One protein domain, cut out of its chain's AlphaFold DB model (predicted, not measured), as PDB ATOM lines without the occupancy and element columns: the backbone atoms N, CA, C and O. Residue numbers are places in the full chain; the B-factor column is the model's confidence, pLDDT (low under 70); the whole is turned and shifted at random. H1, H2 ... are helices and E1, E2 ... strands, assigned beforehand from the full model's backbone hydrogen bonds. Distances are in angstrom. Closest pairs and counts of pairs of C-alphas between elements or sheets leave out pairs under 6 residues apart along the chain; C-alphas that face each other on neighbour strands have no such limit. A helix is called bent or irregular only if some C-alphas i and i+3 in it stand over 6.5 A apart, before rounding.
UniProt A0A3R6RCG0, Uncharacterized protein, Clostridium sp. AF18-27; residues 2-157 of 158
ATOM      1  N   GLU A   2      48.459 -42.684  18.536       84.44
ATOM      2  CA  GLU A   2      48.985 -41.318  18.787       84.44
ATOM      3  C   GLU A   2      49.815 -40.743  17.628       84.44
ATOM      4  O   GLU A   2      49.629 -39.595  17.234       84.44
ATOM      5  N   ARG A   3      50.645 -41.573  16.984       92.00
ATOM      6  CA  ARG A   3      51.399 -41.151  15.795       92.00
ATOM      7  C   ARG A   3      50.518 -40.778  14.602       92.00
ATOM      8  O   ARG A   3      50.910 -39.906  13.859       92.00
ATOM      9  N   LEU A   4      49.353 -41.402  14.401       94.69
ATOM     10  CA  LEU A   4      48.435 -41.016  13.316       94.69
ATOM     11  C   LEU A   4      47.732 -39.693  13.645       94.69
ATOM     12  O   LEU A   4      47.578 -38.839  12.774       94.69
ATOM     13  N   LYS A   5      47.354 -39.501  14.917       95.75
ATOM     14  CA  LYS A   5      46.684 -38.284  15.396       95.75
ATOM     15  C   LYS A   5      47.505 -37.018  15.142       95.75
ATOM     16  O   LYS A   5      46.916 -35.990  14.834       95.75
ATOM     17  N   SER A   6      48.840 -37.081  15.178       96.44
ATOM     18  CA  SER A   6      49.695 -35.915  14.882       96.44
ATOM     19  C   SER A   6      49.624 -35.428  13.425       96.44
ATOM     20  O   SER A   6      50.042 -34.306  13.134       96.44
ATOM     21  N   TYR A   7      49.081 -36.241  12.511       97.75
ATOM     22  CA  TYR A   7      48.815 -35.865  11.118       97.75
ATOM     23  C   TYR A   7      47.383 -35.360  10.912       97.75
ATOM     24  O   TYR A   7      47.064 -34.875   9.827       97.75
ATOM     25  N   CYS A   8      46.511 -35.500  11.911       97.44
ATOM     26  CA  CYS A   8      45.086 -35.248  11.756       97.44
ATOM     27  C   CYS A   8      44.753 -33.759  11.898       97.44
ATOM     28  O   CYS A   8      45.264 -33.073  12.778       97.44
ATOM     29  N   ALA A   9      43.870 -33.274  11.029       96.50
ATOM     30  CA  ALA A   9      43.143 -32.028  11.240       96.50
ATOM     31  C   ALA A   9      41.972 -32.226  12.213       96.50
ATOM     32  O   ALA A   9      41.627 -31.296  12.935       96.50
ATOM     33  N   ASP A  10      41.375 -33.421  12.223       96.75
ATOM     34  CA  ASP A  10      40.284 -33.789  13.124       96.75
ATOM     35  C   ASP A  10      40.243 -35.313  13.334       96.75
ATOM     36  O   ASP A  10      40.700 -36.082  12.481       96.75
ATOM     37  N   VAL A  11      39.695 -35.745  14.467       96.62
ATOM     38  CA  VAL A  11      39.386 -37.147  14.765       96.62
ATOM     39  C   VAL A  11      37.960 -37.201  15.288       96.62
ATOM     40  O   VAL A  11      37.670 -36.705  16.376       96.62
ATOM     41  N   CYS A  12      37.067 -37.802  14.512       95.19
ATOM     42  CA  CYS A  12      35.637 -37.790  14.789       95.19
ATOM     43  C   CYS A  12      34.982 -39.128  14.438       95.19
ATOM     44  O   CYS A  12      35.589 -40.005  13.823       95.19
ATOM     45  N   PHE A  13      33.728 -39.291  14.855       93.44
ATOM     46  CA  PHE A  13      32.897 -40.414  14.438       93.44
ATOM     47  C   PHE A  13      31.992 -39.973  13.293       93.44
ATOM     48  O   PHE A  13      31.228 -39.021  13.440       93.44
ATOM     49  N   ILE A  14      32.059 -40.688  12.174       93.75
ATOM     50  CA  ILE A  14      31.166 -40.497  11.030       93.75
ATOM     51  C   ILE A  14      30.409 -41.803  10.849       93.75
ATOM     52  O   ILE A  14      31.023 -42.846  10.619       93.75
ATOM     53  N   ASP A  15      29.087 -41.752  11.008       90.31
ATOM     54  CA  ASP A  15      28.205 -42.918  10.881       90.31
ATOM     55  C   ASP A  15      28.640 -44.113  11.758       90.31
ATOM     56  O   ASP A  15      28.581 -45.274  11.357       90.31
ATOM     57  N   GLY A  16      29.128 -43.819  12.969       89.69
ATOM     58  CA  GLY A  16      29.600 -44.817  13.936       89.69
ATOM     59  C   GLY A  16      31.022 -45.337  13.697       89.69
ATOM     60  O   GLY A  16      31.482 -46.189  14.453       89.69
ATOM     61  N   LEU A  17      31.737 -44.830  12.688       91.69
ATOM     62  CA  LEU A  17      33.125 -45.198  12.403       91.69
ATOM     63  C   LEU A  17      34.100 -44.134  12.911       91.69
ATOM     64  O   LEU A  17      34.001 -42.961  12.546       91.69
ATOM     65  N   GLU A  18      35.072 -44.556  13.723       93.81
ATOM     66  CA  GLU A  18      36.180 -43.695  14.145       93.81
ATOM     67  C   GLU A  18      37.046 -43.345  12.927       93.81
ATOM     68  O   GLU A  18      37.613 -44.222  12.262       93.81
ATOM     69  N   THR A  19      37.124 -42.049  12.639       96.19
ATOM     70  CA  THR A  19      37.673 -41.514  11.399       96.19
ATOM     71  C   THR A  19      38.733 -40.460  11.694       96.19
ATOM     72  O   THR A  19      38.502 -39.486  12.409       96.19
ATOM     73  N   PHE A  20      39.910 -40.655  11.109       97.94
ATOM     74  CA  PHE A  20      41.092 -39.817  11.286       97.94
ATOM     75  C   PHE A  20      41.275 -38.954  10.037       97.94
ATOM     76  O   PHE A  20      41.792 -39.434   9.026       97.94
ATOM     77  N   ILE A  21      40.821 -37.699  10.088       98.06
ATOM     78  CA  ILE A  21      40.868 -36.759   8.963       98.06
ATOM     79  C   ILE A  21      42.275 -36.181   8.859       98.06
ATOM     80  O   ILE A  21      42.700 -35.417   9.723       98.06
ATOM     81  N   ILE A  22      43.010 -36.507   7.798       98.25
ATOM     82  CA  ILE A  22      44.401 -36.078   7.636       98.25
ATOM     83  C   ILE A  22      44.458 -34.614   7.209       98.25
ATOM     84  O   ILE A  22      43.820 -34.204   6.238       98.25
ATOM     85  N   SER A  23      45.270 -33.828   7.916       97.50
ATOM     86  CA  SER A  23      45.531 -32.442   7.550       97.50
ATOM     87  C   SER A  23      46.226 -32.380   6.186       97.50
ATOM     88  O   SER A  23      47.268 -33.016   6.004       97.50
ATOM     89  N   PRO A  24      45.740 -31.564   5.237       97.19
ATOM     90  CA  PRO A  24      46.384 -31.420   3.937       97.19
ATOM     91  C   PRO A  24      47.828 -30.927   4.010       97.19
ATOM     92  O   PRO A  24      48.656 -31.323   3.191       97.19
ATOM     93  N   SER A  25      48.162 -30.121   5.025       97.44
ATOM     94  CA  SER A  25      49.537 -29.670   5.282       97.44
ATOM     95  C   SER A  25      50.491 -30.804   5.672       97.44
ATOM     96  O   SER A  25      51.699 -30.596   5.713       97.44
ATOM     97  N   LYS A  26      49.962 -31.999   5.952       97.81
ATOM     98  CA  LYS A  26      50.695 -33.191   6.387       97.81
ATOM     99  C   LYS A  26      50.736 -34.305   5.338       97.81
ATOM    100  O   LYS A  26      51.285 -35.372   5.607       97.81
ATOM    101  N   PHE A  27      50.209 -34.067   4.134       97.00
ATOM    102  CA  PHE A  27      50.183 -35.056   3.051       97.00
ATOM    103  C   PHE A  27      51.574 -35.516   2.601       97.00
ATOM    104  O   PHE A  27      51.767 -36.701   2.351       97.00
ATOM    105  N   ASP A  28      52.558 -34.624   2.516       97.06
ATOM    106  CA  ASP A  28      53.911 -35.044   2.126       97.06
ATOM    107  C   ASP A  28      54.661 -35.718   3.279       97.06
ATOM    108  O   ASP A  28      55.489 -36.598   3.045       97.06
ATOM    109  N   ASP A  29      54.351 -35.341   4.521       97.50
ATOM    110  CA  ASP A  29      54.962 -35.918   5.719       97.50
ATOM    111  C   ASP A  29      54.510 -37.373   5.917       97.50
ATOM    112  O   ASP A  29      55.336 -38.245   6.182       97.50
ATOM    113  N   ILE A  30      53.213 -37.665   5.743       96.88
ATOM    114  CA  ILE A  30      52.673 -39.023   5.932       96.88
ATOM    115  C   ILE A  30      53.236 -40.016   4.905       96.88
ATOM    116  O   ILE A  30      53.478 -41.172   5.235       96.88
ATOM    117  N   LEU A  31      53.512 -39.561   3.675       96.81
ATOM    118  CA  LEU A  31      54.107 -40.383   2.610       96.81
ATOM    119  C   LEU A  31      55.581 -40.733   2.862       96.81
ATOM    120  O   LEU A  31      56.114 -41.645   2.224       96.81
ATOM    121  N   LYS A  32      56.249 -39.996   3.755       96.94
ATOM    122  CA  LYS A  32      57.644 -40.227   4.159       96.94
ATOM    123  C   LYS A  32      57.746 -41.034   5.455       96.94
ATOM    124  O   LYS A  32      58.822 -41.541   5.772       96.94
ATOM    125  N   ASP A  33      56.651 -41.175   6.199       97.06
ATOM    126  CA  ASP A  33      56.627 -41.897   7.466       97.06
ATOM    127  C   ASP A  33      56.459 -43.411   7.263       97.06
ATOM    128  O   ASP A  33      55.377 -43.987   7.399       97.06
ATOM    129  N   ASN A  34      57.571 -44.081   6.961       95.75
ATOM    130  CA  ASN A  34      57.600 -45.527   6.737       95.75
ATOM    131  C   ASN A  34      57.098 -46.345   7.938       95.75
ATOM    132  O   ASN A  34      56.531 -47.424   7.750       95.75
ATOM    133  N   GLU A  35      57.299 -45.864   9.167       95.94
ATOM    134  CA  GLU A  35      56.847 -46.571  10.368       95.94
ATOM    135  C   GLU A  35      55.325 -46.521  10.487       95.94
ATOM    136  O   GLU A  35      54.687 -47.550  10.724       95.94
ATOM    137  N   LEU A  36      54.733 -45.345  10.253       96.50
ATOM    138  CA  LEU A  36      53.283 -45.188  10.218       96.50
ATOM    139  C   LEU A  36      52.662 -46.000   9.078       96.50
ATOM    140  O   LEU A  36      51.704 -46.735   9.305       96.50
ATOM    141  N   LEU A  37      53.225 -45.940   7.870       95.44
ATOM    142  CA  LEU A  37      52.730 -46.709   6.723       95.44
ATOM    143  C   LEU A  37      52.776 -48.223   6.976       95.44
ATOM    144  O   LEU A  37      51.801 -48.933   6.704       95.44
ATOM    145  N   LYS A  38      53.863 -48.717   7.585       95.06
ATOM    146  CA  LYS A  38      53.985 -50.118   8.009       95.06
ATOM    147  C   LYS A  38      52.927 -50.488   9.051       95.06
ATOM    148  O   LYS A  38      52.338 -51.563   8.946       95.06
ATOM    149  N   TYR A  39      52.660 -49.609  10.017       93.31
ATOM    150  CA  TYR A  39      51.602 -49.805  11.011       93.31
ATOM    151  C   TYR A  39      50.208 -49.878  10.368       93.31
ATOM    152  O   TYR A  39      49.456 -50.809  10.645       93.31
ATOM    153  N   LEU A  40      49.889 -48.962   9.447       94.94
ATOM    154  CA  LEU A  40      48.610 -48.930   8.719       94.94
ATOM    155  C   LEU A  40      48.468 -50.066   7.688       94.94
ATOM    156  O   LEU A  40      47.407 -50.225   7.073       94.94
ATOM    157  N   LYS A  41      49.537 -50.846   7.468       95.44
ATOM    158  CA  LYS A  41      49.650 -51.850   6.400       95.44
ATOM    159  C   LYS A  41      49.335 -51.233   5.032       95.44
ATOM    160  O   LYS A  41      48.562 -51.797   4.254       95.44
ATOM    161  N   LYS A  42      49.887 -50.045   4.772       95.56
ATOM    162  CA  LYS A  42      49.717 -49.291   3.526       95.56
ATOM    163  C   LYS A  42      51.053 -48.930   2.910       95.56
ATOM    164  O   LYS A  42      52.083 -48.874   3.570       95.56
ATOM    165  N   SER A  43      51.000 -48.682   1.614       95.56
ATOM    166  CA  SER A  43      52.085 -48.139   0.819       95.56
ATOM    167  C   SER A  43      51.667 -46.804   0.211       95.56
ATOM    168  O   SER A  43      50.484 -46.463   0.165       95.56
ATOM    169  N   ASN A  44      52.630 -46.081  -0.358       95.94
ATOM    170  CA  ASN A  44      52.334 -44.856  -1.098       95.94
ATOM    171  C   ASN A  44      51.338 -45.103  -2.242       95.94
ATOM    172  O   ASN A  44      50.495 -44.251  -2.499       95.94
ATOM    173  N   LYS A  45      51.350 -46.284  -2.877       95.69
ATOM    174  CA  LYS A  45      50.391 -46.630  -3.941       95.69
ATOM    175  C   LYS A  45      48.941 -46.643  -3.453       95.69
ATOM    176  O   LYS A  45      48.048 -46.352  -4.239       95.69
ATOM    177  N   ASP A  46      48.719 -46.946  -2.176       95.12
ATOM    178  CA  ASP A  46      47.382 -47.006  -1.583       95.12
ATOM    179  C   ASP A  46      46.854 -45.619  -1.174       95.12
ATOM    180  O   ASP A  46      45.649 -45.450  -1.024       95.12
ATOM    181  N   ILE A  47      47.734 -44.629  -0.982       96.62
ATOM    182  CA  ILE A  47      47.391 -43.329  -0.371       96.62
ATOM    183  C   ILE A  47      47.534 -42.167  -1.360       96.62
ATOM    184  O   ILE A  47      46.710 -41.253  -1.364       96.62
ATOM    185  N   VAL A  48      48.548 -42.199  -2.230       97.75
ATOM    186  CA  VAL A  48      48.811 -41.151  -3.232       97.75
ATOM    187  C   VAL A  48      47.580 -40.826  -4.087       97.75
ATOM    188  O   VAL A  48      47.322 -39.636  -4.272       97.75
ATOM    189  N   PRO A  49      46.765 -41.797  -4.555       97.19
ATOM    190  CA  PRO A  49      45.543 -41.472  -5.291       97.19
ATOM    191  C   PRO A  49      44.586 -40.569  -4.498       97.19
ATOM    192  O   PRO A  49      44.035 -39.619  -5.051       97.19
ATOM    193  N   PHE A  50      44.439 -40.805  -3.191       97.75
ATOM    194  CA  PHE A  50      43.557 -40.014  -2.334       97.75
ATOM    195  C   PHE A  50      44.071 -38.586  -2.133       97.75
ATOM    196  O   PHE A  50      43.289 -37.632  -2.204       97.75
ATOM    197  N   ILE A  51      45.384 -38.444  -1.928       97.75
ATOM    198  CA  ILE A  51      46.064 -37.147  -1.803       97.75
ATOM    199  C   ILE A  51      45.948 -36.350  -3.103       97.75
ATOM    200  O   ILE A  51      45.619 -35.167  -3.062       97.75
ATOM    201  N   ASN A  52      46.181 -36.987  -4.252       97.31
ATOM    202  CA  ASN A  52      46.113 -36.325  -5.553       97.31
ATOM    203  C   ASN A  52      44.704 -35.802  -5.840       97.31
ATOM    204  O   ASN A  52      44.565 -34.640  -6.199       97.31
ATOM    205  N   ILE A  53      43.669 -36.607  -5.580       95.94
ATOM    206  CA  ILE A  53      42.271 -36.167  -5.705       95.94
ATOM    207  C   ILE A  53      41.982 -34.988  -4.768       95.94
ATOM    208  O   ILE A  53      41.391 -33.999  -5.186       95.94
ATOM    209  N   SER A  54      42.436 -35.054  -3.512       95.75
ATOM    210  CA  SER A  54      42.246 -33.957  -2.550       95.75
ATOM    211  C   SER A  54      42.924 -32.661  -3.020       95.75
ATOM    212  O   SER A  54      42.381 -31.576  -2.844       95.75
ATOM    213  N   ARG A  55      44.101 -32.759  -3.654       95.81
ATOM    214  CA  ARG A  55      44.817 -31.615  -4.245       95.81
ATOM    215  C   ARG A  55      44.126 -31.065  -5.493       95.81
ATOM    216  O   ARG A  55      44.039 -29.851  -5.626       95.81
ATOM    217  N   GLU A  56      43.642 -31.938  -6.372       93.75
ATOM    218  CA  GLU A  56      42.968 -31.574  -7.624       93.75
ATOM    219  C   GLU A  56      41.627 -30.874  -7.367       93.75
ATOM    220  O   GLU A  56      41.330 -29.852  -7.976       93.75
ATOM    221  N   VAL A  57      40.833 -31.402  -6.435       91.31
ATOM    222  CA  VAL A  57      39.488 -30.892  -6.124       91.31
ATOM    223  C   VAL A  57      39.527 -29.680  -5.186       91.31
ATOM    224  O   VAL A  57      38.628 -28.837  -5.203       91.31
ATOM    225  N   GLY A  58      40.559 -29.594  -4.348       91.69
ATOM    226  CA  GLY A  58      40.713 -28.571  -3.323       91.69
ATOM    227  C   GLY A  58      40.801 -29.190  -1.934       91.69
ATOM    228  O   GLY A  58      39.876 -29.849  -1.451       91.69
ATOM    229  N   THR A  59      41.916 -28.916  -1.257       89.19
ATOM    230  CA  THR A  59      42.270 -29.491   0.048       89.19
ATOM    231  C   THR A  59      41.423 -28.973   1.211       89.19
ATOM    232  O   THR A  59      41.553 -29.447   2.334       89.19
ATOM    233  N   ASN A  60      40.548 -28.000   0.958       90.50
ATOM    234  CA  ASN A  60      39.530 -27.518   1.887       90.50
ATOM    235  C   ASN A  60      38.155 -28.181   1.683       90.50
ATOM    236  O   ASN A  60      37.254 -27.944   2.486       90.50
ATOM    237  N   LYS A  61      37.986 -28.982   0.621       92.50
ATOM    238  CA  LYS A  61      36.726 -29.652   0.268       92.50
ATOM    239  C   LYS A  61      36.801 -31.149   0.517       92.50
ATOM    240  O   LYS A  61      35.960 -31.687   1.230       92.50
ATOM    241  N   ILE A  62      37.800 -31.810  -0.067       95.81
ATOM    242  CA  ILE A  62      38.016 -33.250   0.082       95.81
ATOM    243  C   ILE A  62      39.318 -33.492   0.835       95.81
ATOM    244  O   ILE A  62      40.355 -32.906   0.529       95.81
ATOM    245  N   TYR A  63      39.242 -34.394   1.804       97.81
ATOM    246  CA  TYR A  63      40.345 -34.800   2.654       97.81
ATOM    247  C   TYR A  63      40.594 -36.298   2.499       97.81
ATOM    248  O   TYR A  63      39.656 -37.087   2.362       97.81
ATOM    249  N   LEU A  64      41.862 -36.697   2.581       98.06
ATOM    250  CA  LEU A  64      42.216 -38.069   2.924       98.06
ATOM    251  C   LEU A  64      41.818 -38.312   4.381       98.06
ATOM    252  O   LEU A  64      42.161 -37.520   5.258       98.06
ATOM    253  N   ALA A  65      41.172 -39.438   4.644       97.94
ATOM    254  CA  ALA A  65      40.950 -39.923   5.993       97.94
ATOM    255  C   ALA A  65      41.278 -41.410   6.101       97.94
ATOM    256  O   ALA A  65      41.284 -42.128   5.100       97.94
ATOM    257  N   PHE A  66      41.526 -41.871   7.322       97.19
ATOM    258  CA  PHE A  66      41.600 -43.295   7.629       97.19
ATOM    259  C   PHE A  66      40.476 -43.690   8.569       97.19
ATOM    260  O   PHE A  66      40.290 -43.069   9.614       97.19
ATOM    261  N   VAL A  67      39.782 -44.761   8.212       94.56
ATOM    262  CA  VAL A  67      38.788 -45.407   9.064       94.56
ATOM    263  C   VAL A  67      39.408 -46.641   9.706       94.56
ATOM    264  O   VAL A  67      40.071 -47.425   9.020       94.56
ATOM    265  N   ASN A  68      39.183 -46.818  11.008       90.75
ATOM    266  CA  ASN A  68      39.594 -48.012  11.744       90.75
ATOM    267  C   ASN A  68      38.460 -49.050  11.778       90.75
ATOM    268  O   ASN A  68      37.395 -48.809  12.341       90.75
ATOM    269  N   LEU A  69      38.703 -50.222  11.198       89.62
ATOM    270  CA  LEU A  69      37.778 -51.347  11.081       89.62
ATOM    271  C   LEU A  69      38.348 -52.561  11.835       89.62
ATOM    272  O   LEU A  69      38.914 -53.465  11.210       89.62
ATOM    273  N   PRO A  70      38.241 -52.613  13.175       82.69
ATOM    274  CA  PRO A  70      38.962 -53.585  14.000       82.69
ATOM    275  C   PRO A  70      38.588 -55.047  13.721       82.69
ATOM    276  O   PRO A  70      39.417 -55.927  13.923       82.69
ATOM    277  N   ALA A  71      37.378 -55.328  13.224       82.94
ATOM    278  CA  ALA A  71      36.973 -56.695  12.881       82.94
ATOM    279  C   ALA A  71      37.346 -57.115  11.442       82.94
ATOM    280  O   ALA A  71      36.923 -58.171  10.971       82.94
ATOM    281  N   LYS A  72      38.120 -56.303  10.707       83.62
ATOM    282  CA  LYS A  72      38.730 -56.699   9.425       83.62
ATOM    283  C   LYS A  72      40.138 -57.255   9.661       83.62
ATOM    284  O   LYS A  72      40.812 -56.891  10.616       83.62
ATOM    285  N   VAL A  73      40.608 -58.118   8.756       84.94
ATOM    286  CA  VAL A  73      42.004 -58.600   8.780       84.94
ATOM    287  C   VAL A  73      42.982 -57.424   8.686       84.94
ATOM    288  O   VAL A  73      42.673 -56.429   8.032       84.94
ATOM    289  N   GLU A  74      44.177 -57.555   9.277       83.44
ATOM    290  CA  GLU A  74      45.129 -56.446   9.496       83.44
ATOM    291  C   GLU A  74      45.325 -55.516   8.286       83.44
ATOM    292  O   GLU A  74      45.354 -54.295   8.423       83.44
ATOM    293  N   ARG A  75      45.428 -56.076   7.071       86.69
ATOM    294  CA  ARG A  75      45.615 -55.298   5.833       86.69
ATOM    295  C   ARG A  75      44.477 -54.305   5.556       86.69
ATOM    296  O   ARG A  75      44.725 -53.269   4.941       86.69
ATOM    297  N   PHE A  76      43.257 -54.618   5.978       86.44
ATOM    298  CA  PHE A  76      42.046 -53.820   5.757       86.44
ATOM    299  C   PHE A  76      41.532 -53.148   7.031       86.44
ATOM    300  O   PHE A  76      40.497 -52.491   6.979       86.44
ATOM    301  N   GLN A  77      42.241 -53.297   8.152       90.50
ATOM    302  CA  GLN A  77      41.871 -52.642   9.400       90.50
ATOM    303  C   GLN A  77      41.890 -51.117   9.247       90.50
ATOM    304  O   GLN A  77      40.949 -50.455   9.650       90.50
ATOM    305  N   TRP A  78      42.927 -50.557   8.626       94.12
ATOM    306  CA  TRP A  78      42.984 -49.128   8.319       94.12
ATOM    307  C   TRP A  78      42.621 -48.901   6.861       94.12
ATOM    308  O   TRP A  78      43.408 -49.241   5.973       94.12
ATOM    309  N   LEU A  79      41.439 -48.354   6.599       94.12
ATOM    310  CA  LEU A  79      40.940 -48.123   5.247       94.12
ATOM    311  C   LEU A  79      41.086 -46.638   4.879       94.12
ATOM    312  O   LEU A  79      40.476 -45.804   5.552       94.12
ATOM    313  N   PRO A  80      41.871 -46.280   3.844       96.38
ATOM    314  CA  PRO A  80      41.854 -44.924   3.316       96.38
ATOM    315  C   PRO A  80      40.511 -44.646   2.634       96.38
ATOM    316  O   PRO A  80      40.031 -45.449   1.833       96.38
ATOM    317  N   VAL A  81      39.923 -43.497   2.945       96.69
ATOM    318  CA  VAL A  81      38.679 -42.999   2.349       96.69
ATOM    319  C   VAL A  81      38.811 -41.510   2.039       96.69
ATOM    320  O   VAL A  81      39.703 -40.827   2.551       96.69
ATOM    321  N   HIS A  82      37.907 -40.986   1.214       97.56
ATOM    322  CA  HIS A  82      37.717 -39.545   1.082       97.56
ATOM    323  C   HIS A  82      36.660 -39.064   2.069       97.56
ATOM    324  O   HIS A  82      35.613 -39.694   2.219       97.56
ATOM    325  N   CYS A  83      36.916 -37.923   2.699       97.50
ATOM    326  CA  CYS A  83      35.914 -37.186   3.460       97.50
ATOM    327  C   CYS A  83      35.624 -35.847   2.789       97.50
ATOM    328  O   CYS A  83      36.549 -35.088   2.500       97.50
ATOM    329  N   TYR A  84      34.347 -35.555   2.557       97.19
ATOM    330  CA  TYR A  84      33.894 -34.247   2.097       97.19
ATOM    331  C   TYR A  84      33.546 -33.374   3.300       97.19
ATOM    332  O   TYR A  84      32.824 -33.821   4.192       97.19
ATOM    333  N   LYS A  85      34.053 -32.140   3.322       95.56
ATOM    334  CA  LYS A  85      33.753 -31.151   4.358       95.56
ATOM    335  C   LYS A  85      32.626 -30.231   3.899       95.56
ATOM    336  O   LYS A  85      32.759 -29.563   2.877       95.56
ATOM    337  N   ASN A  86      31.563 -30.138   4.693       93.75
ATOM    338  CA  ASN A  86      30.519 -29.128   4.528       93.75
ATOM    339  C   ASN A  86      30.275 -28.419   5.864       93.75
ATOM    340  O   ASN A  86      29.864 -29.038   6.846       93.75
ATOM    341  N   GLY A  87      30.571 -27.119   5.921       90.25
ATOM    342  CA  GLY A  87      30.597 -26.378   7.182       90.25
ATOM    343  C   GLY A  87      31.551 -27.024   8.196       90.25
ATOM    344  O   GLY A  87      32.739 -27.200   7.919       90.25
ATOM    345  N   ASN A  88      31.015 -27.396   9.362       89.94
ATOM    346  CA  ASN A  88      31.759 -28.037  10.452       89.94
ATOM    347  C   ASN A  88      31.603 -29.569  10.482       89.94
ATOM    348  O   ASN A  88      31.988 -30.192  11.466       89.94
ATOM    349  N   GLN A  89      31.012 -30.176   9.448       93.50
ATOM    350  CA  GLN A  89      30.764 -31.618   9.385       93.50
ATOM    351  C   GLN A  89      31.565 -32.278   8.260       93.50
ATOM    352  O   GLN A  89      31.821 -31.673   7.213       93.50
ATOM    353  N   PHE A  90      31.935 -33.538   8.487       97.00
ATOM    354  CA  PHE A  90      32.582 -34.409   7.513       97.00
ATOM    355  C   PHE A  90      31.668 -35.576   7.151       97.00
ATOM    356  O   PHE A  90      30.931 -36.083   7.993       97.00
ATOM    357  N   TYR A  91      31.766 -36.023   5.901       97.00
ATOM    358  CA  TYR A  91      31.022 -37.169   5.386       97.00
ATOM    359  C   TYR A  91      31.960 -38.077   4.607       97.00
ATOM    360  O   TYR A  91      32.715 -37.589   3.762       97.00
ATOM    361  N   HIS A  92      31.884 -39.388   4.829       97.06
ATOM    362  CA  HIS A  92      32.563 -40.345   3.964       97.06
ATOM    363  C   HIS A  92      31.965 -40.292   2.566       97.06
ATOM    364  O   HIS A  92      30.756 -40.464   2.378       97.06
ATOM    365  N   VAL A  93      32.822 -40.104   1.571       97.19
ATOM    366  CA  VAL A  93      32.400 -39.989   0.182       97.19
ATOM    367  C   VAL A  93      33.247 -40.838  -0.746       97.19
ATOM    368  O   VAL A  93      34.392 -41.179  -0.462       97.19
ATOM    369  N   TYR A  94      32.674 -41.132  -1.903       95.88
ATOM    370  CA  TYR A  94      33.389 -41.639  -3.056       95.88
ATOM    371  C   TYR A  94      33.487 -40.541  -4.115       95.88
ATOM    372  O   TYR A  94      32.471 -39.965  -4.511       95.88
ATOM    373  N   TYR A  95      34.702 -40.264  -4.584       95.69
ATOM    374  CA  TYR A  95      34.954 -39.286  -5.640       95.69
ATOM    375  C   TYR A  95      34.885 -39.916  -7.034       95.69
ATOM    376  O   TYR A  95      35.435 -40.993  -7.274       95.69
ATOM    377  N   ARG A  96      34.263 -39.209  -7.984       93.31
ATOM    378  CA  ARG A  96      34.364 -39.480  -9.428       93.31
ATOM    379  C   ARG A  96      34.492 -38.167 -10.184       93.31
ATOM    380  O   ARG A  96      33.903 -37.170  -9.797       93.31
ATOM    381  N   ASN A  97      35.189 -38.184 -11.310       93.06
ATOM    382  CA  ASN A  97      35.247 -37.058 -12.250       93.06
ATOM    383  C   ASN A  97      34.258 -37.200 -13.421       93.06
ATOM    384  O   ASN A  97      34.176 -36.329 -14.288       93.06
ATOM    385  N   THR A  98      33.527 -38.316 -13.469       91.06
ATOM    386  CA  THR A  98      32.549 -38.609 -14.512       91.06
ATOM    387  C   THR A  98      31.327 -39.318 -13.949       91.06
ATOM    388  O   THR A  98      31.400 -40.087 -12.986       91.06
ATOM    389  N   TRP A  99      30.184 -39.085 -14.591       90.06
ATOM    390  CA  TRP A  99      28.942 -39.785 -14.294       90.06
ATOM    391  C   TRP A  99      28.120 -40.003 -15.562       90.06
ATOM    392  O   TRP A  99      28.023 -39.110 -16.401       90.06
ATOM    393  N   MET A 100      27.507 -41.180 -15.709       90.94
ATOM    394  CA  MET A 100      26.729 -41.539 -16.897       90.94
ATOM    395  C   MET A 100      25.241 -41.686 -16.580       90.94
ATOM    396  O   MET A 100      24.837 -42.513 -15.760       90.94
ATOM    397  N   CYS A 101      24.405 -40.968 -17.330       92.12
ATOM    398  CA  CYS A 101      22.957 -41.122 -17.273       92.12
ATOM    399  C   CYS A 101      22.532 -42.501 -17.771       92.12
ATOM    400  O   CYS A 101      22.719 -42.830 -18.942       92.12
ATOM    401  N   ARG A 102      21.885 -43.307 -16.919       91.25
ATOM    402  CA  ARG A 102      21.402 -44.632 -17.341       91.25
ATOM    403  C   ARG A 102      20.346 -44.561 -18.446       91.25
ATOM    404  O   ARG A 102      20.342 -45.463 -19.285       91.25
ATOM    405  N   ALA A 103      19.525 -43.505 -18.453       93.50
ATOM    406  CA  ALA A 103      18.432 -43.309 -19.403       93.50
ATOM    407  C   ALA A 103      18.925 -42.906 -20.803       93.50
ATOM    408  O   ALA A 103      18.620 -43.592 -21.770       93.50
ATOM    409  N   CYS A 104      19.713 -41.830 -20.923       94.88
ATOM    410  CA  CYS A 104      20.133 -41.296 -22.229       94.88
ATOM    411  C   CYS A 104      21.617 -41.512 -22.572       94.88
ATOM    412  O   CYS A 104      22.085 -41.004 -23.591       94.88
ATOM    413  N   LYS A 105      22.371 -42.212 -21.712       94.62
ATOM    414  CA  LYS A 105      23.816 -42.499 -21.841       94.62
ATOM    415  C   LYS A 105      24.730 -41.272 -21.917       94.62
ATOM    416  O   LYS A 105      25.920 -41.414 -22.170       94.62
ATOM    417  N   HIS A 106      24.211 -40.071 -21.665       94.31
ATOM    418  CA  HIS A 106      25.032 -38.868 -21.577       94.31
ATOM    419  C   HIS A 106      26.031 -38.976 -20.423       94.31
ATOM    420  O   HIS A 106      25.639 -39.321 -19.305       94.31
ATOM    421  N   ILE A 107      27.294 -38.658 -20.704       93.44
ATOM    422  CA  ILE A 107      28.374 -38.604 -19.721       93.44
ATOM    423  C   ILE A 107      28.590 -37.144 -19.334       93.44
ATOM    424  O   ILE A 107      28.868 -36.303 -20.186       93.44
ATOM    425  N   MET A 108      28.465 -36.863 -18.044       90.12
ATOM    426  CA  MET A 108      28.834 -35.592 -17.442       90.12
ATOM    427  C   MET A 108      30.273 -35.695 -16.935       90.12
ATOM    428  O   MET A 108      30.564 -36.556 -16.108       90.12
ATOM    429  N   ASN A 109      31.148 -34.810 -17.413       92.19
ATOM    430  CA  ASN A 109      32.540 -34.701 -16.970       92.19
ATOM    431  C   ASN A 109      32.651 -33.567 -15.948       92.19
ATOM    432  O   ASN A 109      32.966 -32.433 -16.304       92.19
ATOM    433  N   LYS A 110      32.299 -33.856 -14.696       90.69
ATOM    434  CA  LYS A 110      32.414 -32.924 -13.571       90.69
ATOM    435  C   LYS A 110      32.890 -33.682 -12.331       90.69
ATOM    436  O   LYS A 110      32.499 -34.842 -12.171       90.69
ATOM    437  N   PRO A 111      33.686 -33.052 -11.453       92.62
ATOM    438  CA  PRO A 111      34.013 -33.634 -10.162       92.62
ATOM    439  C   PRO A 111      32.733 -33.760  -9.334       92.62
ATOM    440  O   PRO A 111      32.001 -32.794  -9.122       92.62
ATOM    441  N   ILE A 112      32.447 -34.977  -8.896       94.50
ATOM    442  CA  ILE A 112      31.302 -35.304  -8.060       94.50
ATOM    443  C   ILE A 112      31.757 -36.110  -6.852       94.50
ATOM    444  O   ILE A 112      32.698 -36.907  -6.920       94.50
ATOM    445  N   VAL A 113      31.036 -35.938  -5.754       95.88
ATOM    446  CA  VAL A 113      31.126 -36.819  -4.593       95.88
ATOM    447  C   VAL A 113      29.780 -37.457  -4.325       95.88
ATOM    448  O   VAL A 113      28.736 -36.820  -4.436       95.88
ATOM    449  N   MET A 114      29.820 -38.737  -3.988       96.00
ATOM    450  CA  MET A 114      28.658 -39.535  -3.617       96.00
ATOM    451  C   MET A 114      28.831 -39.988  -2.169       96.00
ATOM    452  O   MET A 114      29.965 -40.281  -1.781       96.00
ATOM    453  N   PRO A 115      27.757 -40.088  -1.373       95.75
ATOM    454  CA  PRO A 115      27.861 -40.612  -0.019       95.75
ATOM    455  C   PRO A 115      28.341 -42.068  -0.079       95.75
ATOM    456  O   PRO A 115      27.833 -42.864  -0.874       95.75
ATOM    457  N   MET A 116      29.323 -42.429   0.752       95.19
ATOM    458  CA  MET A 116      29.966 -43.750   0.685       95.19
ATOM    459  C   MET A 116      28.959 -44.900   0.843       95.19
ATOM    460  O   MET A 116      29.117 -45.933   0.201       95.19
ATOM    461  N   VAL A 117      27.882 -44.702   1.614       92.38
ATOM    462  CA  VAL A 117      26.833 -45.716   1.837       92.38
ATOM    463  C   VAL A 117      26.142 -46.179   0.547       92.38
ATOM    464  O   VAL A 117      25.725 -47.330   0.461       92.38
ATOM    465  N   GLU A 118      26.057 -45.330  -0.481       92.62
ATOM    466  CA  GLU A 118      25.482 -45.717  -1.778       92.62
ATOM    467  C   GLU A 118      26.468 -46.452  -2.695       92.62
ATOM    468  O   GLU A 118      26.056 -47.039  -3.698       92.62
ATOM    469  N   VAL A 119      27.767 -46.390  -2.394       91.69
ATOM    470  CA  VAL A 119      28.829 -46.978  -3.220       91.69
ATOM    471  C   VAL A 119      29.321 -48.287  -2.621       91.69
ATOM    472  O   VAL A 119      29.407 -49.288  -3.328       91.69
ATOM    473  N   ASP A 120      29.615 -48.278  -1.327       89.06
ATOM    474  CA  ASP A 120      30.015 -49.446  -0.559       89.06
ATOM    475  C   ASP A 120      29.451 -49.338   0.861       89.06
ATOM    476  O   ASP A 120      30.077 -48.803   1.776       89.06
ATOM    477  N   SER A 121      28.245 -49.870   1.057       84.75
ATOM    478  CA  SER A 121      27.611 -49.923   2.375       84.75
ATOM    479  C   SER A 121      28.315 -50.881   3.341       84.75
ATOM    480  O   SER A 121      28.086 -50.808   4.550       84.75
ATOM    481  N   THR A 122      29.198 -51.761   2.850       84.88
ATOM    482  CA  THR A 122      29.821 -52.801   3.676       84.88
ATOM    483  C   THR A 122      30.856 -52.256   4.654       84.88
ATOM    484  O   THR A 122      31.171 -52.929   5.642       84.88
ATOM    485  N   ILE A 123      31.338 -51.027   4.425       86.69
ATOM    486  CA  ILE A 123      32.188 -50.292   5.367       86.69
ATOM    487  C   ILE A 123      31.483 -50.072   6.717       86.69
ATOM    488  O   ILE A 123      32.138 -50.105   7.754       86.69
ATOM    489  N   TYR A 124      30.148 -49.966   6.714       87.75
ATOM    490  CA  TYR A 124      29.322 -49.724   7.902       87.75
ATOM    491  C   TYR A 124      28.736 -50.992   8.524       87.75
ATOM    492  O   TYR A 124      28.025 -50.911   9.517       87.75
ATOM    493  N   ASN A 125      29.027 -52.185   7.992       78.81
ATOM    494  CA  ASN A 125      28.439 -53.436   8.499       78.81
ATOM    495  C   ASN A 125      28.777 -53.735   9.974       78.81
ATOM    496  O   ASN A 125      28.170 -54.621  10.570       78.81
ATOM    497  N   GLN A 126      29.786 -53.062  10.531       71.56
ATOM    498  CA  GLN A 126      30.214 -53.200  11.928       71.56
ATOM    499  C   GLN A 126      29.624 -52.117  12.842       71.56
ATOM    500  O   GLN A 126      29.793 -52.194  14.057       71.56
ATOM    501  N   CYS A 127      28.949 -51.123  12.266       68.00
ATOM    502  CA  CYS A 127      28.199 -50.108  12.991       68.00
ATOM    503  C   CYS A 127      26.856 -50.697  13.448       68.00
ATOM    504  O   CYS A 127      26.600 -51.892  13.276       68.00
ATOM    505  N   GLU A 128      26.005 -49.884  14.078       61.91
ATOM    506  CA  GLU A 128      24.643 -50.279  14.459       61.91
ATOM    507  C   GLU A 128      23.962 -51.074  13.328       61.91
ATOM    508  O   GLU A 128      24.264 -50.864  12.158       61.91
ATOM    509  N   ARG A 129      23.062 -52.017  13.648       64.88
ATOM    510  CA  ARG A 129      22.470 -53.003  12.706       64.88
ATOM    511  C   ARG A 129      21.617 -52.397  11.561       64.88
ATOM    512  O   ARG A 129      20.743 -53.075  11.022       64.88
ATOM    513  N   LYS A 130      21.826 -51.131  11.210       72.31
ATOM    514  CA  LYS A 130      21.166 -50.353  10.172       72.31
ATOM    515  C   LYS A 130      22.229 -49.617   9.344       72.31
ATOM    516  O   LYS A 130      23.181 -49.067   9.887       72.31
ATOM    517  N   TYR A 131      22.035 -49.571   8.028       79.81
ATOM    518  CA  TYR A 131      22.839 -48.712   7.161       79.81
ATOM    519  C   TYR A 131      22.617 -47.229   7.497       79.81
ATOM    520  O   TYR A 131      21.479 -46.860   7.813       79.81
ATOM    521  N   PRO A 132      23.658 -46.383   7.395       86.06
ATOM    522  CA  PRO A 132      23.508 -44.946   7.582       86.06
ATOM    523  C   PRO A 132      22.471 -44.361   6.625       86.06
ATOM    524  O   PRO A 132      22.392 -44.757   5.457       86.06
ATOM    525  N   ASP A 133      21.677 -43.414   7.119       89.81
ATOM    526  CA  ASP A 133      20.781 -42.645   6.264       89.81
ATOM    527  C   ASP A 133      21.608 -41.710   5.367       89.81
ATOM    528  O   ASP A 133      22.715 -41.295   5.711       89.81
ATOM    529  N   ILE A 134      21.083 -41.371   4.191       92.38
ATOM    530  CA  ILE A 134      21.787 -40.482   3.262       92.38
ATOM    531  C   ILE A 134      21.697 -39.046   3.792       92.38
ATOM    532  O   ILE A 134      20.579 -38.549   3.969       92.38
ATOM    533  N   PRO A 135      22.827 -38.346   4.018       92.75
ATOM    534  CA  PRO A 135      22.781 -36.970   4.495       92.75
ATOM    535  C   PRO A 135      22.066 -36.057   3.495       92.75
ATOM    536  O   PRO A 135      22.310 -36.132   2.292       92.75
ATOM    537  N   SER A 136      21.228 -35.144   3.991       93.38
ATOM    538  CA  SER A 136      20.372 -34.268   3.169       93.38
ATOM    539  C   SER A 136      21.129 -33.319   2.232       93.38
ATOM    540  O   SER A 136      20.541 -32.751   1.310       93.38
ATOM    541  N   ILE A 137      22.435 -33.148   2.456       95.12
ATOM    542  CA  ILE A 137      23.329 -32.373   1.593       95.12
ATOM    543  C   ILE A 137      23.571 -33.062   0.242       95.12
ATOM    544  O   ILE A 137      23.924 -32.392  -0.722       95.12
ATOM    545  N   PHE A 138      23.381 -34.383   0.161       95.88
ATOM    546  CA  PHE A 138      23.467 -35.134  -1.084       95.88
ATOM    547  C   PHE A 138      22.078 -35.216  -1.703       95.88
ATOM    548  O   PHE A 138      21.132 -35.697  -1.079       95.88
ATOM    549  N   GLN A 139      21.954 -34.780  -2.952       93.81
ATOM    550  CA  GLN A 139      20.668 -34.717  -3.639       93.81
ATOM    551  C   GLN A 139      20.702 -35.509  -4.937       93.81
ATOM    552  O   GLN A 139      21.759 -35.777  -5.514       93.81
ATOM    553  N   LYS A 140      19.520 -35.920  -5.397       92.69
ATOM    554  CA  LYS A 140      19.388 -36.504  -6.726       92.69
ATOM    555  C   LYS A 140      19.291 -35.393  -7.753       92.69
ATOM    556  O   LYS A 140      18.254 -34.749  -7.894       92.69
ATOM    557  N   GLU A 141      20.366 -35.222  -8.501       90.81
ATOM    558  CA  GLU A 141      20.412 -34.260  -9.594       90.81
ATOM    559  C   GLU A 141      19.579 -34.713 -10.798       90.81
ATOM    560  O   GLU A 141      19.187 -35.877 -10.920       90.81
ATOM    561  N   LYS A 142      19.308 -33.794 -11.727       92.56
ATOM    562  CA  LYS A 142      18.714 -34.121 -13.032       92.56
ATOM    563  C   LYS A 142      19.796 -34.226 -14.095       92.56
ATOM    564  O   LYS A 142      20.770 -33.480 -14.100       92.56
ATOM    565  N   CYS A 143      19.611 -35.133 -15.050       92.88
ATOM    566  CA  CYS A 143      20.503 -35.233 -16.194       92.88
ATOM    567  C   CYS A 143      20.387 -33.955 -17.038       92.88
ATOM    568  O   CYS A 143      19.282 -33.656 -17.496       92.88
ATOM    569  N   PRO A 144      21.496 -33.259 -17.346       91.75
ATOM    570  CA  PRO A 144      21.439 -32.018 -18.119       91.75
ATOM    571  C   PRO A 144      20.949 -32.230 -19.561       91.75
ATOM    572  O   PRO A 144      20.479 -31.288 -20.185       91.75
ATOM    573  N   LYS A 145      21.029 -33.461 -20.095       95.19
ATOM    574  CA  LYS A 145      20.583 -33.785 -21.460       95.19
ATOM    575  C   LYS A 145      19.105 -34.172 -21.552       95.19
ATOM    576  O   LYS A 145      18.443 -33.776 -22.501       95.19
ATOM    577  N   CYS A 146      18.597 -34.999 -20.634       95.94
ATOM    578  CA  CYS A 146      17.239 -35.557 -20.740       95.94
ATOM    579  C   CYS A 146      16.308 -35.214 -19.570       95.94
ATOM    580  O   CYS A 146      15.183 -35.700 -19.542       95.94
ATOM    581  N   GLY A 147      16.766 -34.448 -18.575       94.56
ATOM    582  CA  GLY A 147      15.967 -34.032 -17.417       94.56
ATOM    583  C   GLY A 147      15.621 -35.143 -16.415       94.56
ATOM    584  O   GLY A 147      15.127 -34.843 -15.331       94.56
ATOM    585  N   MET A 148      15.897 -36.411 -16.740       94.12
ATOM    586  CA  MET A 148      15.639 -37.546 -15.851       94.12
ATOM    587  C   MET A 148      16.530 -37.488 -14.613       94.12
ATOM    588  O   MET A 148      17.721 -37.192 -14.710       94.12
ATOM    589  N   VAL A 149      15.945 -37.815 -13.464       92.06
ATOM    590  CA  VAL A 149      16.628 -37.835 -12.169       92.06
ATOM    591  C   VAL A 149      17.722 -38.907 -12.156       92.06
ATOM    592  O   VAL A 149      17.530 -40.027 -12.641       92.06
ATOM    593  N   LEU A 150      18.886 -38.553 -11.621       86.94
ATOM    594  CA  LEU A 150      20.014 -39.455 -11.463       86.94
ATOM    595  C   LEU A 150      19.735 -40.460 -10.338       86.94
ATOM    596  O   LEU A 150      18.967 -40.209  -9.413       86.94
ATOM    597  N   GLN A 151      20.325 -41.650 -10.436       87.12
ATOM    598  CA  GLN A 151      20.004 -42.746  -9.512       87.12
ATOM    599  C   GLN A 151      20.546 -42.517  -8.107       87.12
ATOM    600  O   GLN A 151      19.871 -42.852  -7.134       87.12
ATOM    601  N   ASN A 152      21.752 -41.965  -8.046       91.06
ATOM    602  CA  ASN A 152      22.505 -41.749  -6.830       91.06
ATOM    603  C   ASN A 152      22.347 -40.322  -6.335       91.06
ATOM    604  O   ASN A 152      22.189 -39.396  -7.137       91.06
ATOM    605  N   HIS A 153      22.454 -40.168  -5.023       94.75
ATOM    606  CA  HIS A 153      22.628 -38.864  -4.416       94.75
ATOM    607  C   HIS A 153      24.076 -38.422  -4.615       94.75
ATOM    608  O   HIS A 153      25.011 -39.216  -4.487       94.75
ATOM    609  N   LEU A 154      24.269 -37.161  -4.975       94.62
ATOM    610  CA  LEU A 154      25.596 -36.622  -5.218       94.62
ATOM    611  C   LEU A 154      25.656 -35.132  -4.911       94.62
ATOM    612  O   LEU A 154      24.634 -34.471  -4.745       94.62
ATOM    613  N   ILE A 155      26.881 -34.628  -4.853       94.75
ATOM    614  CA  ILE A 155      27.201 -33.206  -4.909       94.75
ATOM    615  C   ILE A 155      28.122 -33.019  -6.108       94.75
ATOM    616  O   ILE A 155      29.125 -33.728  -6.241       94.75
ATOM    617  N   ILE A 156      27.777 -32.077  -6.981       92.50
ATOM    618  CA  ILE A 156      28.687 -31.584  -8.012       92.50
ATOM    619  C   ILE A 156      29.589 -30.553  -7.346       92.50
ATOM    620  O   ILE A 156      29.100 -29.588  -6.765       92.50
ATOM    621  N   ILE A 157      30.896 -30.774  -7.400       90.31
ATOM    622  CA  ILE A 157      31.859 -29.838  -6.836       90.31
ATOM    623  C   ILE A 157      32.131 -28.759  -7.885       90.31
ATOM    624  O   ILE A 157      32.542 -29.069  -9.000       90.31
TER     625      ILE A 157
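Overview. This is residues 2 to 157 of the 158 residues of an uncharacterized protein of Clostridium sp. AF18-27 (UniProt A0A3R6RCG0). One strongly twisted sheet of six strands folds back on itself: E1, E2 and E3 make one leaf, E5 and E6 the other, and E4 is the hinge between them. The longest helix, H4, packs along E4 on the sheet's one face, with H2 on the same face; H1, H2 and H3 gather at one end of the length, and the loops of residues 97 to 111 and 139 to 153 reach out toward the other. The printed part has 156 residues, with seven named helices and six named strands in the order H1 E1 E2 H2 H3 H4 E3 H5 E4 E5 E6 H6 H7. The sheet's order is E1 E2 E3 E4 E5 E6, antiparallel throughout, and the class is mixed, helices and strands. The whole is compact, with a radius of gyration of the C-alphas of 16.3 A and spans of 51 by 36 by 28 A.

Arrangement. H1, residues 2 to 5, only grazes the sheet with its residues 4 to 5. E1, residues 8 to 14, and E2, residues 17 to 22, form a hairpin, with N 12 and O 19 3.1 A apart, within hydrogen-bond range. H2, residues 24 to 30, lies over E2 at a height of 7.9 A over the sheet, and runs along the strands at 19 degrees to E2 on the local plane. H2 is irregular, with C-alphas 25 and 28 7.6 A apart. H3, residues 34 to 39, is not on the sheet; it is close to but not clearly touching H1, the closest C-alphas being those of Leu 4 and Leu 36, 7.1 A apart. H4, residues 44 to 57, lies over E4, residues 78 to 86, at a height of 8.8 A, and runs along the strands at 6 degrees to E4 on the local plane. H4 is irregular, but only just: C-alphas 46 and 49 are 6.9 A apart. E3, residues 62 to 68, pairs with E2 through N 20 and O 66, 2.9 A, and with E4 through N 65 and O 81, 2.9 A. H5, residues 74 to 77, only grazes the sheet with its residues 76 to 77, and is on it only just, with 5 pairs of C-alphas within 10 A. E4, E5, residues 89 to 96, and E6, residues 112 to 115, form a meander, each strand the antiparallel neighbour of the one before. N 84 and O 91 are 2.9 A apart, and N 94 and O 114 are 2.8 A apart, both within hydrogen-bond range. E5 bends by 61 degrees at residue 92; it pairs with E4 over residues 89 to 93 and with E6 over residues 93 to 96. H6, residues 116 to 119, is on the opposite face from H4, and only just lies over E5, where 3 of its 4 C-alphas fall. H7, residues 121 to 124, only grazes the sheet. In H3 every O i to N i+4 pair is within hydrogen-bond range; H4 has 8 of 10 and H2 1 of 3, beside 2 of 4 O i to N i+3 pairs in H2, while H1, H5, H6 and H7 are too short for an i+4 pair.

Along the chain. H1 begins at C-alpha 2 at (48.985, -41.318, 18.787). E1 is 14.9 A long, E2 15.3 A, H2 10.1 A and H3 8.5 A. H4 measures 19.6 A, from C-alpha 44 at (52.334, -44.856, -1.098). E3 is 18.9 A long, E4 23.9 A, E5 20.7 A and E6 10.2 A; H5, H6 and H7 have four residues each. H7 ends at C-alpha 124 at (29.322, -49.724, 7.902).

Size, cuts and confidence. The two C-alphas farthest apart are those of Glu 35 and Cys 146, at 51.6 A. The printed part has no cut. The link from E5 to E6, 15 residues, is long, and in it residues 99 to 100 pair antiparallel with residues 107 to 108. Residues 125 to 157 have no named element, and their residues 155 to 156 pair antiparallel with residues 112 to 113 of E6. The mean pLDDT of the printed part is 92.6, and residues 127 to 129 are under 70.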